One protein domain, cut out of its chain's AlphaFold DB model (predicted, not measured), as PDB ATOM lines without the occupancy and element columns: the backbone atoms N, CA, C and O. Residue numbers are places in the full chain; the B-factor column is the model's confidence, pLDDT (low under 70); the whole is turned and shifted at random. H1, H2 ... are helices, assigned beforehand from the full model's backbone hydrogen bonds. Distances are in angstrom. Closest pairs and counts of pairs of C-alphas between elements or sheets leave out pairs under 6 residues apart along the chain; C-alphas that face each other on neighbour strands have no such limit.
ATOM      1  N   ASP A  57      34.027 -45.334 -43.891       61.31
ATOM      2  CA  ASP A  57      33.515 -45.339 -45.274       61.31
ATOM      3  C   ASP A  57      31.980 -45.258 -45.363       61.31
ATOM      4  O   ASP A  57      31.412 -45.144 -46.445       61.31
ATOM      5  N   SER A  58      31.279 -45.308 -44.228       52.78
ATOM      6  CA  SER A  58      29.814 -45.386 -44.160       52.78
ATOM      7  C   SER A  58      29.096 -44.040 -44.302       52.78
ATOM      8  O   SER A  58      27.894 -43.960 -44.057       52.78
ATOM      9  N   ILE A  59      29.804 -42.963 -44.653       59.19
ATOM     10  CA  ILE A  59      29.223 -41.622 -44.729       59.19
ATOM     11  C   ILE A  59      28.975 -41.179 -46.170       59.19
ATOM     12  O   ILE A  59      29.891 -41.041 -46.974       59.19
ATOM     13  N   SER A  60      27.714 -40.842 -46.447       61.94
ATOM     14  CA  SER A  60      27.243 -40.226 -47.692       61.94
ATOM     15  C   SER A  60      27.264 -38.687 -47.659       61.94
ATOM     16  O   SER A  60      26.665 -38.042 -48.522       61.94
ATOM     17  N   LEU A  61      27.925 -38.065 -46.670       70.88
ATOM     18  CA  LEU A  61      27.957 -36.606 -46.515       70.88
ATOM     19  C   LEU A  61      28.602 -35.933 -47.729       70.88
ATOM     20  O   LEU A  61      29.740 -36.209 -48.107       70.88
ATOM     21  N   ASN A  62      27.884 -34.967 -48.297       75.31
ATOM     22  CA  ASN A  62      28.385 -34.176 -49.408       75.31
ATOM     23  C   ASN A  62      29.471 -33.196 -48.923       75.31
ATOM     24  O   ASN A  62      29.181 -32.150 -48.339       75.31
ATOM     25  N   VAL A  63      30.735 -33.521 -49.209       82.12
ATOM     26  CA  VAL A  63      31.909 -32.708 -48.839       82.12
ATOM     27  C   VAL A  63      31.858 -31.306 -49.441       82.12
ATOM     28  O   VAL A  63      32.283 -30.347 -48.800       82.12
ATOM     29  N   ASN A  64      31.306 -31.156 -50.650       80.38
ATOM     30  CA  ASN A  64      31.149 -29.838 -51.263       80.38
ATOM     31  C   ASN A  64      30.159 -28.983 -50.467       80.38
ATOM     32  O   ASN A  64      30.448 -27.820 -50.202       80.38
ATOM     33  N   ALA A  65      29.038 -29.566 -50.037       80.31
ATOM     34  CA  ALA A  65      28.053 -28.867 -49.215       80.31
ATOM     35  C   ALA A  65      28.647 -28.448 -47.860       80.31
ATOM     36  O   ALA A  65      28.488 -27.299 -47.449       80.31
ATOM     37  N   LEU A  66      29.406 -29.336 -47.206       87.06
ATOM     38  CA  LEU A  66      30.100 -29.011 -45.957       87.06
ATOM     39  C   LEU A  66      31.138 -27.895 -46.144       87.06
ATOM     40  O   LEU A  66      31.195 -26.972 -45.333       87.06
ATOM     41  N   ALA A  67      31.932 -27.947 -47.217       87.56
ATOM     42  CA  ALA A  67      32.907 -26.906 -47.532       87.56
ATOM     43  C   ALA A  67      32.231 -25.540 -47.729       87.56
ATOM     44  O   ALA A  67      32.678 -24.554 -47.145       87.56
ATOM     45  N   SER A  68      31.131 -25.488 -48.485       85.56
ATOM     46  CA  SER A  68      30.368 -24.255 -48.704       85.56
ATOM     47  C   SER A  68      29.738 -23.713 -47.417       85.56
ATOM     48  O   SER A  68      29.807 -22.509 -47.179       85.56
ATOM     49  N   LEU A  69      29.179 -24.574 -46.556       87.06
ATOM     50  CA  LEU A  69      28.627 -24.160 -45.257       87.06
ATOM     51  C   LEU A  69      29.704 -23.581 -44.332       87.06
ATOM     52  O   LEU A  69      29.491 -22.544 -43.700       87.06
ATOM     53  N   LEU A  70      30.878 -24.215 -44.281       88.81
ATOM     54  CA  LEU A  70      32.015 -23.721 -43.506       88.81
ATOM     55  C   LEU A  70      32.508 -22.374 -44.026       88.81
ATOM     56  O   LEU A  70      32.738 -21.452 -43.245       88.81
ATOM     57  N   GLU A  71      32.640 -22.242 -45.342       86.69
ATOM     58  CA  GLU A  71      33.079 -21.005 -45.977       86.69
ATOM     59  C   GLU A  71      32.092 -19.858 -45.715       86.69
ATOM     60  O   GLU A  71      32.500 -18.758 -45.332       86.69
ATOM     61  N   GLN A  72      30.791 -20.130 -45.844       86.94
ATOM     62  CA  GLN A  72      29.729 -19.174 -45.551       86.94
ATOM     63  C   GLN A  72      29.743 -18.749 -44.080       86.94
ATOM     64  O   GLN A  72      29.739 -17.554 -43.787       86.94
ATOM     65  N   SER A  73      29.840 -19.702 -43.152       86.81
ATOM     66  CA  SER A  73      29.876 -19.397 -41.720       86.81
ATOM     67  C   SER A  73      31.113 -18.581 -41.338       86.81
ATOM     68  O   SER A  73      31.014 -17.610 -40.587       86.81
ATOM     69  N   CYS A  74      32.278 -18.903 -41.908       86.94
ATOM     70  CA  CYS A  74      33.490 -18.103 -41.739       86.94
ATOM     71  C   CYS A  74      33.313 -16.678 -42.286       86.94
ATOM     72  O   CYS A  74      33.694 -15.720 -41.610       86.94
ATOM     73  N   ARG A  75      32.695 -16.516 -43.465       86.81
ATOM     74  CA  ARG A  75      32.393 -15.198 -44.049       86.81
ATOM     75  C   ARG A  75      31.415 -14.384 -43.210       86.81
ATOM     76  O   ARG A  75      31.575 -13.175 -43.073       86.81
ATOM     77  N   GLU A  76      30.390 -15.009 -42.649       88.44
ATOM     78  CA  GLU A  76      29.437 -14.333 -41.765       88.44
ATOM     79  C   GLU A  76      30.116 -13.860 -40.482       88.44
ATOM     80  O   GLU A  76      30.008 -12.692 -40.107       88.44
ATOM     81  N   LYS A  77      30.909 -14.735 -39.863       88.06
ATOM     82  CA  LYS A  77      31.686 -14.416 -38.661       88.06
ATOM     83  C   LYS A  77      32.741 -13.337 -38.917       88.06
ATOM     84  O   LYS A  77      32.993 -12.509 -38.041       88.06
ATOM     85  N   SER A  78      33.326 -13.280 -40.117       86.56
ATOM     86  CA  SER A  78      34.302 -12.241 -40.470       86.56
ATOM     87  C   SER A  78      33.682 -10.852 -40.641       86.56
ATOM     88  O   SER A  78      34.389  -9.864 -40.454       86.56
ATOM     89  N   LYS A  79      32.379 -10.750 -40.959       88.50
ATOM     90  CA  LYS A  79      31.668  -9.461 -41.100       88.50
ATOM     91  C   LYS A  79      31.493  -8.722 -39.772       88.50
ATOM     92  O   LYS A  79      31.343  -7.503 -39.774       88.50
ATOM     93  N   VAL A  80      31.516  -9.433 -38.642       88.44
ATOM     94  CA  VAL A  80      31.436  -8.816 -37.312       88.44
ATOM     95  C   VAL A  80      32.686  -7.962 -37.089       88.44
ATOM     96  O   VAL A  80      33.806  -8.478 -37.147       88.44
ATOM     97  N   LYS A  81      32.541  -6.658 -36.825       87.88
ATOM     98  CA  LYS A  81      33.703  -5.806 -36.536       87.88
ATOM     99  C   LYS A  81      34.226  -6.131 -35.145       87.88
ATOM    100  O   LYS A  81      33.460  -6.322 -34.210       87.88
ATOM    101  N   SER A  82      35.547  -6.178 -34.992       82.38
ATOM    102  CA  SER A  82      36.154  -6.467 -33.686       82.38
ATOM    103  C   SER A  82      35.866  -5.380 -32.642       82.38
ATOM    104  O   SER A  82      35.893  -5.678 -31.457       82.38
ATOM    105  N   ALA A  83      35.556  -4.153 -33.076       85.12
ATOM    106  CA  ALA A  83      35.132  -3.060 -32.198       85.12
ATOM    107  C   ALA A  83      33.747  -3.287 -31.565       85.12
ATOM    108  O   ALA A  83      33.468  -2.726 -30.513       85.12
ATOM    109  N   ASP A  84      32.909  -4.131 -32.176       87.75
ATOM    110  CA  ASP A  84      31.553  -4.426 -31.698       87.75
ATOM    111  C   ASP A  84      31.534  -5.576 -30.673       87.75
ATOM    112  O   ASP A  84      30.459  -6.053 -30.320       87.75
ATOM    113  N   ILE A  85      32.703  -6.081 -30.258       88.31
ATOM    114  CA  ILE A  85      32.848  -7.232 -29.360       88.31
ATOM    115  C   ILE A  85      33.287  -6.736 -27.986       88.31
ATOM    116  O   ILE A  85      34.384  -6.202 -27.831       88.31
ATOM    117  N   ILE A  86      32.440  -6.946 -26.983       88.06
ATOM    118  CA  ILE A  86      32.564  -6.308 -25.668       88.06
ATOM    119  C   ILE A  86      33.355  -7.188 -24.690       88.06
ATOM    120  O   ILE A  86      33.985  -6.689 -23.758       88.06
ATOM    121  N   ASN A  87      33.350  -8.510 -24.882       83.56
ATOM    122  CA  ASN A  87      34.063  -9.448 -24.014       83.56
ATOM    123  C   ASN A  87      34.487 -10.739 -24.738       83.56
ATOM    124  O   ASN A  87      34.107 -11.012 -25.876       83.56
ATOM    125  N   PHE A  88      35.291 -11.558 -24.056       79.19
ATOM    126  CA  PHE A  88      35.842 -12.797 -24.613       79.19
ATOM    127  C   PHE A  88      34.773 -13.855 -24.942       79.19
ATOM    128  O   PHE A  88      34.899 -14.576 -25.930       79.19
ATOM    129  N   SER A  89      33.694 -13.930 -24.160       82.31
ATOM    130  CA  SER A  89      32.575 -14.838 -24.449       82.31
ATOM    131  C   SER A  89      31.857 -14.440 -25.745       82.31
ATOM    132  O   SER A  89      31.546 -15.283 -26.594       82.31
ATOM    133  N   GLU A  90      31.679 -13.137 -25.959       83.94
ATOM    134  CA  GLU A  90      31.140 -12.585 -27.197       83.94
ATOM    135  C   GLU A  90      32.086 -12.824 -28.385       83.94
ATOM    136  O   GLU A  90      31.641 -13.185 -29.473       83.94
ATOM    137  N   LEU A  91      33.402 -12.717 -28.174       83.44
ATOM    138  CA  LEU A  91      34.394 -13.043 -29.198       83.44
ATOM    139  C   LEU A  91      34.255 -14.496 -29.666       83.44
ATOM    140  O   LEU A  91      34.193 -14.760 -30.869       83.44
ATOM    141  N   ILE A  92      34.173 -15.440 -28.724       82.88
ATOM    142  CA  ILE A  92      34.032 -16.866 -29.034       82.88
ATOM    143  C   ILE A  92      32.707 -17.142 -29.749       82.88
ATOM    144  O   ILE A  92      32.693 -17.863 -30.744       82.88
ATOM    145  N   SER A  93      31.596 -16.572 -29.287       84.31
ATOM    146  CA  SER A  93      30.285 -16.829 -29.898       84.31
ATOM    147  C   SER A  93      30.152 -16.202 -31.291       84.31
ATOM    148  O   SER A  93      29.710 -16.870 -32.233       84.31
ATOM    149  N   ARG A  94      30.588 -14.949 -31.465       84.56
ATOM    150  CA  ARG A  94      30.407 -14.198 -32.718       84.56
ATOM    151  C   ARG A  94      31.488 -14.466 -33.756       84.56
ATOM    152  O   ARG A  94      31.170 -14.478 -34.939       84.56
ATOM    153  N   LYS A  95      32.736 -14.720 -33.349       85.12
ATOM    154  CA  LYS A  95      33.862 -14.965 -34.273       85.12
ATOM    155  C   LYS A  95      34.482 -16.351 -34.166       85.12
ATOM    156  O   LYS A  95      35.073 -16.817 -35.135       85.12
ATOM    157  N   GLY A  96      34.350 -17.017 -33.025       84.44
ATOM    158  CA  GLY A  96      34.850 -18.375 -32.844       84.44
ATOM    159  C   GLY A  96      34.037 -19.409 -33.623       84.44
ATOM    160  O   GLY A  96      32.851 -19.225 -33.918       84.44
ATOM    161  N   PHE A  97      34.694 -20.524 -33.940       84.44
ATOM    162  CA  PHE A  97      34.081 -21.700 -34.544       84.44
ATOM    163  C   PHE A  97      34.284 -22.892 -33.606       84.44
ATOM    164  O   PHE A  97      35.407 -23.354 -33.414       84.44
ATOM    165  N   SER A  98      33.213 -23.338 -32.950       84.44
ATOM    166  CA  SER A  98      33.280 -24.397 -31.937       84.44
ATOM    167  C   SER A  98      33.045 -25.783 -32.541       84.44
ATOM    168  O   SER A  98      32.431 -25.925 -33.598       84.44
ATOM    169  N   SER A  99      33.466 -26.830 -31.828       84.50
ATOM    170  CA  SER A  99      33.121 -28.216 -32.175       84.50
ATOM    171  C   SER A  99      31.605 -28.437 -32.223       84.50
ATOM    172  O   SER A  99      31.120 -29.150 -33.096       84.50
ATOM    173  N   LYS A 100      30.847 -27.774 -31.337       84.31
ATOM    174  CA  LYS A 100      29.377 -27.781 -31.351       84.31
ATOM    175  C   LYS A 100      28.824 -27.209 -32.657       84.31
ATOM    176  O   LYS A 100      27.919 -27.810 -33.228       84.31
ATOM    177  N   ALA A 101      29.371 -26.090 -33.141       84.31
ATOM    178  CA  ALA A 101      28.960 -25.498 -34.414       84.31
ATOM    179  C   ALA A 101      29.237 -26.447 -35.589       84.31
ATOM    180  O   ALA A 101      28.356 -26.657 -36.418       84.31
ATOM    181  N   LEU A 102      30.412 -27.088 -35.611       87.25
ATOM    182  CA  LEU A 102      30.745 -28.088 -36.630       87.25
ATOM    183  C   LEU A 102      29.792 -29.288 -36.596       87.25
ATOM    184  O   LEU A 102      29.272 -29.680 -37.632       87.25
ATOM    185  N   ASN A 103      29.566 -29.873 -35.416       86.44
ATOM    186  CA  ASN A 103      28.681 -31.029 -35.281       86.44
ATOM    187  C   ASN A 103      27.246 -30.678 -35.687       86.44
ATOM    188  O   ASN A 103      26.650 -31.434 -36.432       86.44
ATOM    189  N   SER A 104      26.752 -29.487 -35.330       85.06
ATOM    190  CA  SER A 104      25.414 -29.041 -35.750       85.06
ATOM    191  C   SER A 104      25.288 -28.942 -37.278       85.06
ATOM    192  O   SER A 104      24.253 -29.302 -37.826       85.06
ATOM    193  N   MET A 105      26.341 -28.501 -37.982       86.56
ATOM    194  CA  MET A 105      26.362 -28.495 -39.455       86.56
ATOM    195  C   MET A 105      26.388 -29.909 -40.046       86.56
ATOM    196  O   MET A 105      25.759 -30.165 -41.071       86.56
ATOM    197  N   LEU A 106      27.123 -30.829 -39.416       84.56
ATOM    198  CA  LEU A 106      27.144 -32.234 -39.825       84.56
ATOM    199  C   LEU A 106      25.774 -32.885 -39.615       84.56
ATOM    200  O   LEU A 106      25.299 -33.579 -40.506       84.56
ATOM    201  N   ASP A 107      25.124 -32.606 -38.488       82.19
ATOM    202  CA  ASP A 107      23.786 -33.100 -38.171       82.19
ATOM    203  C   ASP A 107      22.758 -32.554 -39.164       82.19
ATOM    204  O   ASP A 107      21.992 -33.329 -39.730       82.19
ATOM    205  N   SER A 108      22.796 -31.251 -39.479       77.94
ATOM    206  CA  SER A 108      21.906 -30.676 -40.495       77.94
ATOM    207  C   SER A 108      22.121 -31.303 -41.870       77.94
ATOM    208  O   SER A 108      21.156 -31.605 -42.562       77.94
ATOM    209  N   LEU A 109      23.378 -31.554 -42.257       77.25
ATOM    210  CA  LEU A 109      23.673 -32.220 -43.524       77.25
ATOM    211  C   LEU A 109      23.201 -33.674 -43.524       77.25
ATOM    212  O   LEU A 109      22.688 -34.119 -44.542       77.25
ATOM    213  N   ASN A 110      23.346 -34.398 -42.412       72.75
ATOM    214  CA  ASN A 110      22.856 -35.767 -42.271       72.75
ATOM    215  C   ASN A 110      21.331 -35.832 -42.369       72.75
ATOM    216  O   ASN A 110      20.817 -36.670 -43.105       72.75
ATOM    217  N   VAL A 111      20.612 -34.923 -41.700       66.69
ATOM    218  CA  VAL A 111      19.150 -34.805 -41.823       66.69
ATOM    219  C   VAL A 111      18.778 -34.526 -43.277       66.69
ATOM    220  O   VAL A 111      18.025 -35.295 -43.872       66.69
ATOM    221  N   SER A 112      19.390 -33.516 -43.904       65.81
ATOM    222  CA  SER A 112      19.152 -33.207 -45.318       65.81
ATOM    223  C   SER A 112      19.492 -34.364 -46.262       65.81
ATOM    224  O   SER A 112      18.850 -34.495 -47.296       65.81
ATOM    225  N   ASN A 113      20.482 -35.204 -45.945       67.88
ATOM    226  CA  ASN A 113      20.824 -36.370 -46.760       67.88
ATOM    227  C   ASN A 113      19.864 -37.542 -46.538       67.88
ATOM    228  O   ASN A 113      19.550 -38.247 -47.489       67.88
ATOM    229  N   SER A 114      19.383 -37.745 -45.308       61.41
ATOM    230  CA  SER A 114      18.417 -38.802 -44.984       61.41
ATOM    231  C   SER A 114      17.075 -38.599 -45.691       61.41
ATOM    232  O   SER A 114      16.439 -39.576 -46.084       61.41
ATOM    233  N   LEU A 115      16.704 -37.338 -45.930       67.75
ATOM    234  CA  LEU A 115      15.513 -36.937 -46.679       67.75
ATOM    235  C   LEU A 115      15.669 -37.109 -48.197       67.75
ATOM    236  O   LEU A 115      14.683 -37.037 -48.927       67.75
ATOM    237  N   LYS A 116      16.887 -37.340 -48.703       77.50
ATOM    238  CA  LYS A 116      17.077 -37.552 -50.138       77.50
ATOM    239  C   LYS A 116      16.605 -38.946 -50.545       77.50
ATOM    240  O   LYS A 116      16.870 -39.918 -49.829       77.50
TER     241      LYS A 116
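This is residues 57 to 116 of the 222 residues of the protein "DUF4297 domain-containing protein" of Proteus penneri ATCC 35198 (UniProt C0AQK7). A long, loose loop of three helices: H1 makes one side, the chain folds back through residues 80 to 87, and the short H2 and then H3 return along the other side. The two sides have few contacts, H3 meeting the first part of H1 and H2 lying near its far end. The printed part has 60 residues, with three named helices in the order H1, H2, H3 and no named strand; the class is all helix. It is loose, with a radius of gyration of the C-alphas of 14.2 A, and a rod in outline, spanning 43 by 20 by 17 A.

H1, the longest helix, is residues 63 to 79 and measures 24.5 A from C-alpha 63 at (31.909, -32.708, -48.839) to C-alpha 79 at (31.668, -9.461, -41.100). H3 is residues 99 to 114, 22.2 A long, ending with C-alpha 114 at (18.417, -38.802, -44.984). H2 is residues 88 to 94, 9.9 A long.

H1 touches H3, with residues 65 to 69 of H1 and 105 to 109 of H3 alone; the closest C-alphas, those of Leu 66 and Met 105, are 7.5 A apart. They run opposite ways at a steep tilt of 42 degrees. H1 and H2 are close but not clearly touching, with the closest C-alphas, those of Lys 77 and Arg 94, 6.1 A apart. They run opposite ways at a steep tilt of 52 degrees. H2 and H3 are apart. In H1, H2 and H3 every O i to N i+4 pair is within hydrogen-bond range.

The two C-alphas farthest apart, those of Ser 58 and Ala 83, are 44.3 A apart. The printed part has no cut. The link from H1 to H2 is short, that from H2 to H3 is tight. The mean pLDDT of the printed part is 80.9; residues 57 to 60 and 111 to 115 are under 70.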